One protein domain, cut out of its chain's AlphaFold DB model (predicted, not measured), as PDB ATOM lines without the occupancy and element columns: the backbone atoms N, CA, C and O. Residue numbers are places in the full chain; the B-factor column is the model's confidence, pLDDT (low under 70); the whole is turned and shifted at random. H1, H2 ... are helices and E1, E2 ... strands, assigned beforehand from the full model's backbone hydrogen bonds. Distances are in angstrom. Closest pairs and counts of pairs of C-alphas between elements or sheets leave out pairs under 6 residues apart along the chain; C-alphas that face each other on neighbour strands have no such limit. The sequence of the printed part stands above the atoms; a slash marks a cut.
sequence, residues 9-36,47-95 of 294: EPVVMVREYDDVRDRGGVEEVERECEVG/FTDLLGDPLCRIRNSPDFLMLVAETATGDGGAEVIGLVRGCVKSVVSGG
ATOM      1  N   GLU A   9    -172.949  49.478  16.212       57.31
ATOM      2  CA  GLU A   9    -171.556  49.103  16.407       57.31
ATOM      3  C   GLU A   9    -171.110  49.588  17.794       57.31
ATOM      4  O   GLU A   9    -171.260  50.776  18.108       57.31
ATOM      5  N   PRO A  10    -170.581  48.694  18.649       64.75
ATOM      6  CA  PRO A  10    -170.217  49.063  20.003       64.75
ATOM      7  C   PRO A  10    -169.104  50.107  19.952       64.75
ATOM      8  O   PRO A  10    -167.981  49.841  19.517       64.75
ATOM      9  N   VAL A  11    -169.410  51.323  20.404       78.44
ATOM     10  CA  VAL A  11    -168.430  52.406  20.447       78.44
ATOM     11  C   VAL A  11    -167.383  52.069  21.506       78.44
ATOM     12  O   VAL A  11    -167.673  52.054  22.705       78.44
ATOM     13  N   VAL A  12    -166.152  51.813  21.059       84.19
ATOM     14  CA  VAL A  12    -165.003  51.575  21.938       84.19
ATOM     15  C   VAL A  12    -164.335  52.900  22.297       84.19
ATOM     16  O   VAL A  12    -163.860  53.641  21.433       84.19
ATOM     17  N   MET A  13    -164.234  53.173  23.593       85.94
ATOM     18  CA  MET A  13    -163.544  54.329  24.155       85.94
ATOM     19  C   MET A  13    -162.262  53.892  24.864       85.94
ATOM     20  O   MET A  13    -162.237  52.890  25.570       85.94
ATOM     21  N   VAL A  14    -161.181  54.660  24.704       90.06
ATOM     22  CA  VAL A  14    -159.912  54.421  25.409       90.06
ATOM     23  C   VAL A  14    -159.653  55.559  26.379       90.06
ATOM     24  O   VAL A  14    -159.644  56.727  25.984       90.06
ATOM     25  N   ARG A  15    -159.391  55.224  27.643       92.44
ATOM     26  CA  ARG A  15    -159.112  56.205  28.695       92.44
ATOM     27  C   ARG A  15    -158.050  55.733  29.679       92.44
ATOM     28  O   ARG A  15    -157.629  54.578  29.665       92.44
ATOM     29  N   GLU A  16    -157.598  56.652  30.527       92.00
ATOM     30  CA  GLU A  16    -156.708  56.319  31.640       92.00
ATOM     31  C   GLU A  16    -157.432  55.444  32.670       92.00
ATOM     32  O   GLU A  16    -158.632  55.608  32.918       92.00
ATOM     33  N   TYR A  17    -156.680  54.504  33.240       90.94
ATOM     34  CA  TYR A  17    -157.160  53.609  34.286       90.94
ATOM     35  C   TYR A  17    -157.502  54.383  35.567       90.94
ATOM     36  O   TYR A  17    -156.673  55.126  36.098       90.94
ATOM     37  N   ASP A  18    -158.701  54.145  36.084       90.88
ATOM     38  CA  ASP A  18    -159.215  54.617  37.366       90.88
ATOM     39  C   ASP A  18    -159.331  53.431  38.334       90.88
ATOM     40  O   ASP A  18    -160.086  52.488  38.106       90.88
ATOM     41  N   ASP A  19    -158.588  53.476  39.441       88.12
ATOM     42  CA  ASP A  19    -158.500  52.352  40.386       88.12
ATOM     43  C   ASP A  19    -159.823  52.022  41.093       88.12
ATOM     44  O   ASP A  19    -160.027  50.892  41.527       88.12
ATOM     45  N   VAL A  20    -160.727  52.995  41.218       89.50
ATOM     46  CA  VAL A  20    -162.017  52.793  41.884       89.50
ATOM     47  C   VAL A  20    -163.017  52.167  40.919       89.50
ATOM     48  O   VAL A  20    -163.787  51.295  41.318       89.50
ATOM     49  N   ARG A  21    -163.011  52.611  39.660       89.94
ATOM     50  CA  ARG A  21    -163.986  52.189  38.646       89.94
ATOM     51  C   ARG A  21    -163.586  50.900  37.936       89.94
ATOM     52  O   ARG A  21    -164.437  50.052  37.695       89.94
ATOM     53  N   ASP A  22    -162.304  50.747  37.620       90.44
ATOM     54  CA  ASP A  22    -161.867  49.789  36.598       90.44
ATOM     55  C   ASP A  22    -161.301  48.514  37.186       90.44
ATOM     56  O   ASP A  22    -161.156  47.524  36.476       90.44
ATOM     57  N   ARG A  23    -160.960  48.529  38.476       88.19
ATOM     58  CA  ARG A  23    -160.272  47.419  39.129       88.19
ATOM     59  C   ARG A  23    -160.987  46.086  38.924       88.19
ATOM     60  O   ARG A  23    -160.335  45.119  38.549       88.19
ATOM     61  N   GLY A  24    -162.308  46.054  39.113       88.50
ATOM     62  CA  GLY A  24    -163.103  44.841  38.905       88.50
ATOM     63  C   GLY A  24    -163.065  44.354  37.453       88.50
ATOM     64  O   GLY A  24    -162.731  43.200  37.209       88.50
ATOM     65  N   GLY A  25    -163.317  45.247  36.488       89.25
ATOM     66  CA  GLY A  25    -163.301  44.900  35.062       89.25
ATOM     67  C   GLY A  25    -161.914  44.493  34.556       89.25
ATOM     68  O   GLY A  25    -161.773  43.575  33.760       89.25
ATOM     69  N   VAL A  26    -160.853  45.114  35.069       88.31
ATOM     70  CA  VAL A  26    -159.465  44.744  34.760       88.31
ATOM     71  C   VAL A  26    -159.095  43.375  35.329       88.31
ATOM     72  O   VAL A  26    -158.447  42.589  34.638       88.31
ATOM     73  N   GLU A  27    -159.485  43.090  36.574       86.56
ATOM     74  CA  GLU A  27    -159.295  41.770  37.188       86.56
ATOM     75  C   GLU A  27    -160.041  40.688  36.389       86.56
ATOM     76  O   GLU A  27    -159.496  39.608  36.159       86.56
ATOM     77  N   GLU A  28    -161.242  40.995  35.897       87.00
ATOM     78  CA  GLU A  28    -162.018  40.107  35.036       87.00
ATOM     79  C   GLU A  28    -161.366  39.874  33.670       87.00
ATOM     80  O   GLU A  28    -161.134  38.722  33.313       87.00
ATOM     81  N   VAL A  29    -160.973  40.924  32.944       86.06
ATOM     82  CA  VAL A  29    -160.295  40.784  31.643       86.06
ATOM     83  C   VAL A  29    -158.995  39.992  31.766       86.06
ATOM     84  O   VAL A  29    -158.677  39.185  30.891       86.06
ATOM     85  N   GLU A  30    -158.217  40.193  32.833       82.50
ATOM     86  CA  GLU A  30    -156.998  39.410  33.059       82.50
ATOM     87  C   GLU A  30    -157.338  37.942  33.353       82.50
ATOM     88  O   GLU A  30    -156.748  37.072  32.715       82.50
ATOM     89  N   ARG A  31    -158.351  37.662  34.185       79.88
ATOM     90  CA  ARG A  31    -158.866  36.303  34.448       79.88
ATOM     91  C   ARG A  31    -159.399  35.614  33.189       79.88
ATOM     92  O   ARG A  31    -159.190  34.422  33.000       79.88
ATOM     93  N   GLU A  32    -160.083  36.332  32.308       79.19
ATOM     94  CA  GLU A  32    -160.560  35.792  31.028       79.19
ATOM     95  C   GLU A  32    -159.415  35.540  30.046       79.19
ATOM     96  O   GLU A  32    -159.433  34.590  29.262       79.19
ATOM     97  N   CYS A  33    -158.389  36.391  30.083       75.12
ATOM     98  CA  CYS A  33    -157.170  36.186  29.313       75.12
ATOM     99  C   CYS A  33    -156.303  35.043  29.868       75.12
ATOM    100  O   CYS A  33    -155.409  34.568  29.158       75.12
ATOM    101  N   GLU A  34    -156.543  34.604  31.104       68.81
ATOM    102  CA  GLU A  34    -155.898  33.460  31.747       68.81
ATOM    103  C   GLU A  34    -156.514  32.142  31.267       68.81
ATOM    104  O   GLU A  34    -157.256  31.459  31.967       68.81
ATOM    105  N   VAL A  35    -156.141  31.736  30.055       56.47
ATOM    106  CA  VAL A  35    -156.423  30.391  29.547       56.47
ATOM    107  C   VAL A  35    -155.131  29.581  29.595       56.47
ATOM    108  O   VAL A  35    -154.184  29.831  28.847       56.47
ATOM    109  N   GLY A  36    -155.072  28.610  30.510       49.62
ATOM    110  CA  GLY A  36    -154.083  27.535  30.450       49.62
ATOM    111  C   GLY A  36    -154.322  26.707  29.189       49.62
ATOM    112  O   GLY A  36    -155.470  26.414  28.874       49.62
ATOM    113  N   PHE A  47    -149.484  33.518  33.367       51.69
ATOM    114  CA  PHE A  47    -150.310  33.980  34.469       51.69
ATOM    115  C   PHE A  47    -149.675  35.255  35.004       51.69
ATOM    116  O   PHE A  47    -148.535  35.261  35.490       51.69
ATOM    117  N   THR A  48    -150.387  36.362  34.853       58.06
ATOM    118  CA  THR A  48    -149.951  37.621  35.421       58.06
ATOM    119  C   THR A  48    -150.697  37.861  36.707       58.06
ATOM    120  O   THR A  48    -151.522  38.759  36.742       58.06
ATOM    121  N   ASP A  49    -150.345  37.101  37.755       59.28
ATOM    122  CA  ASP A  49    -150.836  37.373  39.107       59.28
ATOM    123  C   ASP A  49    -150.612  38.853  39.409       59.28
ATOM    124  O   ASP A  49    -149.468  39.341  39.408       59.28
ATOM    125  N   LEU A  50    -151.714  39.575  39.567       65.81
ATOM    126  CA  LEU A  50    -151.697  40.987  39.903       65.81
ATOM    127  C   LEU A  50    -151.521  41.165  41.413       65.81
ATOM    128  O   LEU A  50    -151.317  42.292  41.848       65.81
ATOM    129  N   LEU A  51    -151.583  40.090  42.218       66.88
ATOM    130  CA  LEU A  51    -151.577  40.125  43.686       66.88
ATOM    131  C   LEU A  51    -152.581  41.155  44.245       66.88
ATOM    132  O   LEU A  51    -152.350  41.762  45.290       66.88
ATOM    133  N   GLY A  52    -153.680  41.386  43.516       70.88
ATOM    134  CA  GLY A  52    -154.686  42.404  43.825       70.88
ATOM    135  C   GLY A  52    -154.302  43.853  43.483       70.88
ATOM    136  O   GLY A  52    -154.973  44.767  43.953       70.88
ATOM    137  N   ASP A  53    -153.239  44.097  42.715       81.75
ATOM    138  CA  ASP A  53    -152.845  45.417  42.202       81.75
ATOM    139  C   ASP A  53    -152.469  45.338  40.705       81.75
ATOM    140  O   ASP A  53    -151.345  44.949  40.361       81.75
ATOM    141  N   PRO A  54    -153.359  45.764  39.788       80.81
ATOM    142  CA  PRO A  54    -153.091  45.766  38.347       80.81
ATOM    143  C   PRO A  54    -151.854  46.569  37.918       80.81
ATOM    144  O   PRO A  54    -151.247  46.304  36.871       80.81
ATOM    145  N   LEU A  55    -151.435  47.523  38.754       82.94
ATOM    146  CA  LEU A  55    -150.324  48.430  38.499       82.94
ATOM    147  C   LEU A  55    -148.997  47.944  39.108       82.94
ATOM    148  O   LEU A  55    -147.957  48.564  38.853       82.94
ATOM    149  N   CYS A  56    -148.985  46.838  39.864       81.19
ATOM    150  CA  CYS A  56    -147.827  46.390  40.654       81.19
ATOM    151  C   CYS A  56    -146.528  46.253  39.838       81.19
ATOM    152  O   CYS A  56    -145.429  46.484  40.341       81.19
ATOM    153  N   ARG A  57    -146.637  45.928  38.544       76.31
ATOM    154  CA  ARG A  57    -145.488  45.736  37.642       76.31
ATOM    155  C   ARG A  57    -144.936  47.036  37.067       76.31
ATOM    156  O   ARG A  57    -143.733  47.122  36.807       76.31
ATOM    157  N   ILE A  58    -145.795  48.030  36.856       82.88
ATOM    158  CA  ILE A  58    -145.428  49.279  36.179       82.88
ATOM    159  C   ILE A  58    -145.069  50.399  37.162       82.88
ATOM    160  O   ILE A  58    -144.231  51.236  36.833       82.88
ATOM    161  N   ARG A  59    -145.572  50.332  38.405       82.81
ATOM    162  CA  ARG A  59    -145.263  51.266  39.509       82.81
ATOM    163  C   ARG A  59    -143.779  51.355  39.876       82.81
ATOM    164  O   ARG A  59    -143.351  52.328  40.484       82.81
ATOM    165  N   ASN A  60    -142.977  50.368  39.482       78.50
ATOM    166  CA  ASN A  60    -141.530  50.371  39.717       78.50
ATOM    167  C   ASN A  60    -140.776  51.421  38.882       78.50
ATOM    168  O   ASN A  60    -139.574  51.605  39.066       78.50
ATOM    169  N   SER A  61    -141.446  52.069  37.928       78.50
ATOM    170  CA  SER A  61    -140.899  53.183  37.149       78.50
ATOM    171  C   SER A  61    -141.676  54.454  37.507       78.50
ATOM    172  O   SER A  61    -142.892  54.374  37.601       78.50
ATOM    173  N   PRO A  62    -141.019  55.612  37.702       72.19
ATOM    174  CA  PRO A  62    -141.704  56.852  38.081       72.19
ATOM    175  C   PRO A  62    -142.628  57.384  36.974       72.19
ATOM    176  O   PRO A  62    -143.635  58.013  37.275       72.19
ATOM    177  N   ASP A  63    -142.305  57.080  35.715       83.56
ATOM    178  CA  ASP A  63    -143.104  57.418  34.540       83.56
ATOM    179  C   ASP A  63    -143.829  56.151  34.052       83.56
ATOM    180  O   ASP A  63    -143.264  55.355  33.293       83.56
ATOM    181  N   PHE A  64    -145.062  55.926  34.509       87.44
ATOM    182  CA  PHE A  64    -145.902  54.797  34.095       87.44
ATOM    183  C   PHE A  64    -147.296  55.254  33.665       87.44
ATOM    184  O   PHE A  64    -147.780  56.296  34.097       87.44
ATOM    185  N   LEU A  65    -147.932  54.463  32.801       88.38
ATOM    186  CA  LEU A  65    -149.283  54.695  32.305       88.38
ATOM    187  C   LEU A  65    -150.007  53.355  32.156       88.38
ATOM    188  O   LEU A  65    -149.425  52.371  31.691       88.38
ATOM    189  N   MET A  66    -151.283  53.334  32.521       91.00
ATOM    190  CA  MET A  66    -152.194  52.241  32.208       91.00
ATOM    191  C   MET A  66    -153.433  52.822  31.541       91.00
ATOM    192  O   MET A  66    -154.005  53.792  32.039       91.00
ATOM    193  N   LEU A  67    -153.806  52.247  30.402       92.69
ATOM    194  CA  LEU A  67    -155.009  52.610  29.664       92.69
ATOM    195  C   LEU A  67    -155.960  51.419  29.651       92.69
ATOM    196  O   LEU A  67    -155.507  50.274  29.563       92.69
ATOM    197  N   VAL A  68    -157.252  51.715  29.698       93.12
ATOM    198  CA  VAL A  68    -158.342  50.755  29.532       93.12
ATOM    199  C   VAL A  68    -159.129  51.097  28.276       93.12
ATOM    200  O   VAL A  68    -159.280  52.271  27.929       93.12
ATOM    201  N   ALA A  69    -159.591  50.063  27.588       92.38
ATOM    202  CA  ALA A  69    -160.593  50.163  26.544       92.38
ATOM    203  C   ALA A  69    -161.929  49.731  27.148       92.38
ATOM    204  O   ALA A  69    -161.994  48.659  27.751       92.38
ATOM    205  N   GLU A  70    -162.957  50.559  27.002       89.31
ATOM    206  CA  GLU A  70    -164.317  50.258  27.438       89.31
ATOM    207  C   GLU A  70    -165.312  50.405  26.290       89.31
ATOM    208  O   GLU A  70    -165.139  51.265  25.426       89.31
ATOM    209  N   THR A  71    -166.340  49.565  26.266       84.94
ATOM    210  CA  THR A  71    -167.487  49.713  25.365       84.94
ATOM    211  C   THR A  71    -168.593  50.463  26.090       84.94
ATOM    212  O   THR A  71    -168.853  50.223  27.271       84.94
ATOM    213  N   ALA A  72    -169.233  51.405  25.401       76.12
ATOM    214  CA  ALA A  72    -170.461  52.016  25.891       76.12
ATOM    215  C   ALA A  72    -171.635  51.107  25.514       76.12
ATOM    216  O   ALA A  72    -172.077  51.121  24.367       76.12
ATOM    217  N   THR A  73    -172.130  50.303  26.454       63.88
ATOM    218  CA  THR A  73    -173.327  49.489  26.216       63.88
ATOM    219  C   THR A  73    -174.571  50.367  26.412       63.88
ATOM    220  O   THR A  73    -174.625  51.198  27.328       63.88
ATOM    221  N   GLY A  74    -175.559  50.247  25.515       55.56
ATOM    222  CA  GLY A  74    -176.741  51.130  25.436       55.56
ATOM    223  C   GLY A  74    -177.632  51.162  26.691       55.56
ATOM    224  O   GLY A  74    -178.484  52.034  26.838       55.56
ATOM    225  N   ASP A  75    -177.404  50.249  27.626       56.38
ATOM    226  CA  ASP A  75    -178.018  50.105  28.946       56.38
ATOM    227  C   ASP A  75    -177.276  50.865  30.071       56.38
ATOM    228  O   ASP A  75    -177.650  50.783  31.242       56.38
ATOM    229  N   GLY A  76    -176.284  51.697  29.727       59.22
ATOM    230  CA  GLY A  76    -175.661  52.666  30.639       59.22
ATOM    231  C   GLY A  76    -174.494  52.119  31.467       59.22
ATOM    232  O   GLY A  76    -173.988  52.820  32.348       59.22
ATOM    233  N   GLY A  77    -174.055  50.891  31.188       67.81
ATOM    234  CA  GLY A  77    -172.840  50.298  31.742       67.81
ATOM    235  C   GLY A  77    -171.666  50.429  30.772       67.81
ATOM    236  O   GLY A  77    -171.802  50.111  29.597       67.81
ATOM    237  N   ALA A  78    -170.514  50.891  31.265       81.38
ATOM    238  CA  ALA A  78    -169.257  50.813  30.527       81.38
ATOM    239  C   ALA A  78    -168.528  49.520  30.916       81.38
ATOM    240  O   ALA A  78    -168.190  49.338  32.089       81.38
ATOM    241  N   GLU A  79    -168.309  48.624  29.957       88.38
ATOM    242  CA  GLU A  79    -167.604  47.357  30.179       88.38
ATOM    243  C   GLU A  79    -166.139  47.503  29.778       88.38
ATOM    244  O   GLU A  79    -165.839  47.930  28.668       88.38
ATOM    245  N   VAL A  80    -165.207  47.129  30.659       90.44
ATOM    246  CA  VAL A  80    -163.782  47.096  30.308       90.44
ATOM    247  C   VAL A  80    -163.521  45.882  29.422       90.44
ATOM    248  O   VAL A  80    -163.584  44.751  29.885       90.44
ATOM    249  N   ILE A  81    -163.146  46.121  28.168       90.56
ATOM    250  CA  ILE A  81    -162.885  45.073  27.171       90.56
ATOM    251  C   ILE A  81    -161.391  44.805  26.963       90.56
ATOM    252  O   ILE A  81    -161.001  43.814  26.345       90.56
ATOM    253  N   GLY A  82    -160.515  45.681  27.457       90.50
ATOM    254  CA  GLY A  82    -159.078  45.548  27.255       90.50
ATOM    255  C   GLY A  82    -158.251  46.554  28.038       90.50
ATOM    256  O   GLY A  82    -158.758  47.542  28.565       90.50
ATOM    257  N   LEU A  83    -156.948  46.300  28.113       91.38
ATOM    258  CA  LEU A  83    -156.002  47.159  28.818       91.38
ATOM    259  C   LEU A  83    -154.593  47.082  28.240       91.38
ATOM    260  O   LEU A  83    -154.137  46.038  27.767       91.38
ATOM    261  N   VAL A  84    -153.860  48.185  28.372       91.38
ATOM    262  CA  VAL A  84    -152.425  48.256  28.093       91.38
ATOM    263  C   VAL A  84    -151.684  48.919  29.247       91.38
ATOM    264  O   VAL A  84    -152.082  49.956  29.769       91.38
ATOM    265  N   ARG A  85    -150.571  48.304  29.643       90.19
ATOM    266  CA  ARG A  85    -149.688  48.735  30.726       90.19
ATOM    267  C   ARG A  85    -148.336  49.111  30.148       90.19
ATOM    268  O   ARG A  85    -147.707  48.291  29.473       90.19
ATOM    269  N   GLY A  86    -147.854  50.310  30.451       88.75
ATOM    270  CA  GLY A  86    -146.564  50.783  29.964       88.75
ATOM    271  C   GLY A  86    -145.804  51.651  30.957       88.75
ATOM    272  O   GLY A  86    -146.367  52.214  31.893       88.75
ATOM    273  N   CYS A  87    -144.495  51.756  30.755       87.81
ATOM    274  CA  CYS A  87    -143.646  52.695  31.477       87.81
ATOM    275  C   CYS A  87    -142.500  53.221  30.615       87.81
ATOM    276  O   CYS A  87    -142.164  52.641  29.587       87.81
ATOM    277  N   VAL A  88    -141.873  54.313  31.040       87.06
ATOM    278  CA  VAL A  88    -140.648  54.832  30.427       87.06
ATOM    279  C   VAL A  88    -139.467  54.506  31.330       87.06
ATOM    280  O   VAL A  88    -139.496  54.742  32.537       87.06
ATOM    281  N   LYS A  89    -138.396  53.968  30.743       84.94
ATOM    282  CA  LYS A  89    -137.130  53.724  31.444       84.94
ATOM    283  C   LYS A  89    -135.980  54.382  30.705       84.94
ATOM    284  O   LYS A  89    -135.979  54.475  29.482       84.94
ATOM    285  N   SER A  90    -134.981  54.819  31.463       83.19
ATOM    286  CA  SER A  90    -133.709  55.258  30.896       83.19
ATOM    287  C   SER A  90    -132.802  54.044  30.733       83.19
ATOM    288  O   SER A  90    -132.515  53.351  31.707       83.19
ATOM    289  N   VAL A  91    -132.363  53.782  29.509       83.25
ATOM    290  CA  VAL A  91    -131.390  52.738  29.182       83.25
ATOM    291  C   VAL A  91    -130.071  53.373  28.786       83.25
ATOM    292  O   VAL A  91    -130.038  54.482  28.255       83.25
ATOM    293  N   VAL A  92    -128.975  52.667  29.038       87.00
ATOM    294  CA  VAL A  92    -127.671  53.054  28.507       87.00
ATOM    295  C   VAL A  92    -127.541  52.442  27.120       87.00
ATOM    296  O   VAL A  92    -127.534  51.223  26.972       87.00
ATOM    297  N   SER A  93    -127.460  53.300  26.115       71.56
ATOM    298  CA  SER A  93    -127.092  52.962  24.749       71.56
ATOM    299  C   SER A  93    -125.625  53.343  24.538       71.56
ATOM    300  O   SER A  93    -125.153  54.355  25.054       71.56
ATOM    301  N   GLY A  94    -124.860  52.522  23.829       67.06
ATOM    302  CA  GLY A  94    -123.451  52.804  23.563       67.06
ATOM    303  C   GLY A  94    -122.669  51.545  23.221       67.06
ATOM    304  O   GLY A  94    -122.563  50.630  24.034       67.06
ATOM    305  N   GLY A  95    -122.125  51.497  22.003       63.34
ATOM    306  CA  GLY A  95    -121.165  50.473  21.591       63.34
ATOM    307  C   GLY A  95    -119.825  50.643  22.314       63.34
ATOM    308  O   GLY A  95    -119.505  51.739  22.769       63.34
TER     309      GLY A  95
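What this domain is: This is residues 9 to 36 and 47 to 95 of the 294 residues of an uncharacterized protein of Hordeum vulgare subsp. vulgare (UniProt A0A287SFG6). A long, strongly twisted two-strand hairpin, E2 and E3, has the short strand E1 along one edge and a single helix, H1, crossing one face over E3; the opposite face has no named helix. E3 runs on past the beginning of E2, and this end together with the hairpin makes the long axis, while the unnamed stretch of residues 47 to 62 winds along on H1's side of the sheet before E2. The printed part has 77 residues with one named helix and three named strands, in the order E1, H1, E2, E3. The sheet's order is E1, E2, E3, all antiparallel, and the class is mixed, helices and strands. The whole is loose, with a radius of gyration of the C-alphas of 15.0 A and spans of 56 by 27 by 24 A.

How they stand to each other: E1, residues 12 to 16, is an edge strand, antiparallel to the inner strand E2, residues 63 to 72, at 151 degrees between directions. N 13 and O 70 are within hydrogen-bond range at 2.8 A, and N 68 and O 15 at 2.9 A. H1, residues 23 to 33, is on the sheet at a height over the sheet of 6.9 A. It lies over E3, residues 78 to 93, the other edge strand, and runs across the strands, at 79 degrees to E3 on the local plane. With H1 on one face of the sheet, there are two layers, one of helix and one of strands. The closest C-alphas of H1 and E3 are those of Gly 25 and Val 80, 5.3 A apart. Every O i to N i+4 pair in H1 is within hydrogen-bond range. E2 and E3 form a hairpin, antiparallel at 160 degrees, with N 65 and O 86 at 2.9 A and N 88 and O 63 at 2.8 A. E3 bends by 55 degrees at residue 81.

Where its parts are: E1 begins at C-alpha 12, at (-165.003, 51.575, 21.938), and is 13.6 A from first to last C-alpha. H1 begins at C-alpha 23, at (-160.272, 47.419, 39.129), and is 15.2 A long. E2 is 29.2 A long. E3, the longest strand with 16 residues, is 42.6 A long and ends at C-alpha 93, at (-127.092, 52.962, 24.749).

The domain as a whole: The two C-alphas farthest apart, those of Asp 75 and Gly 95, are 57.3 A apart. Residues 37 to 46 are not printed; C-alphas 36 and 47 are 8.5 A apart across this cut, which lies in the link from H1 to E2. The link from E1 to H1 is short, and that from E2 to E3 is tight. The mean pLDDT of the printed part is 80.0, with residues 9 to 10, 34 to 36, 47 to 51, 73 to 77 and 94 to 95 under 70.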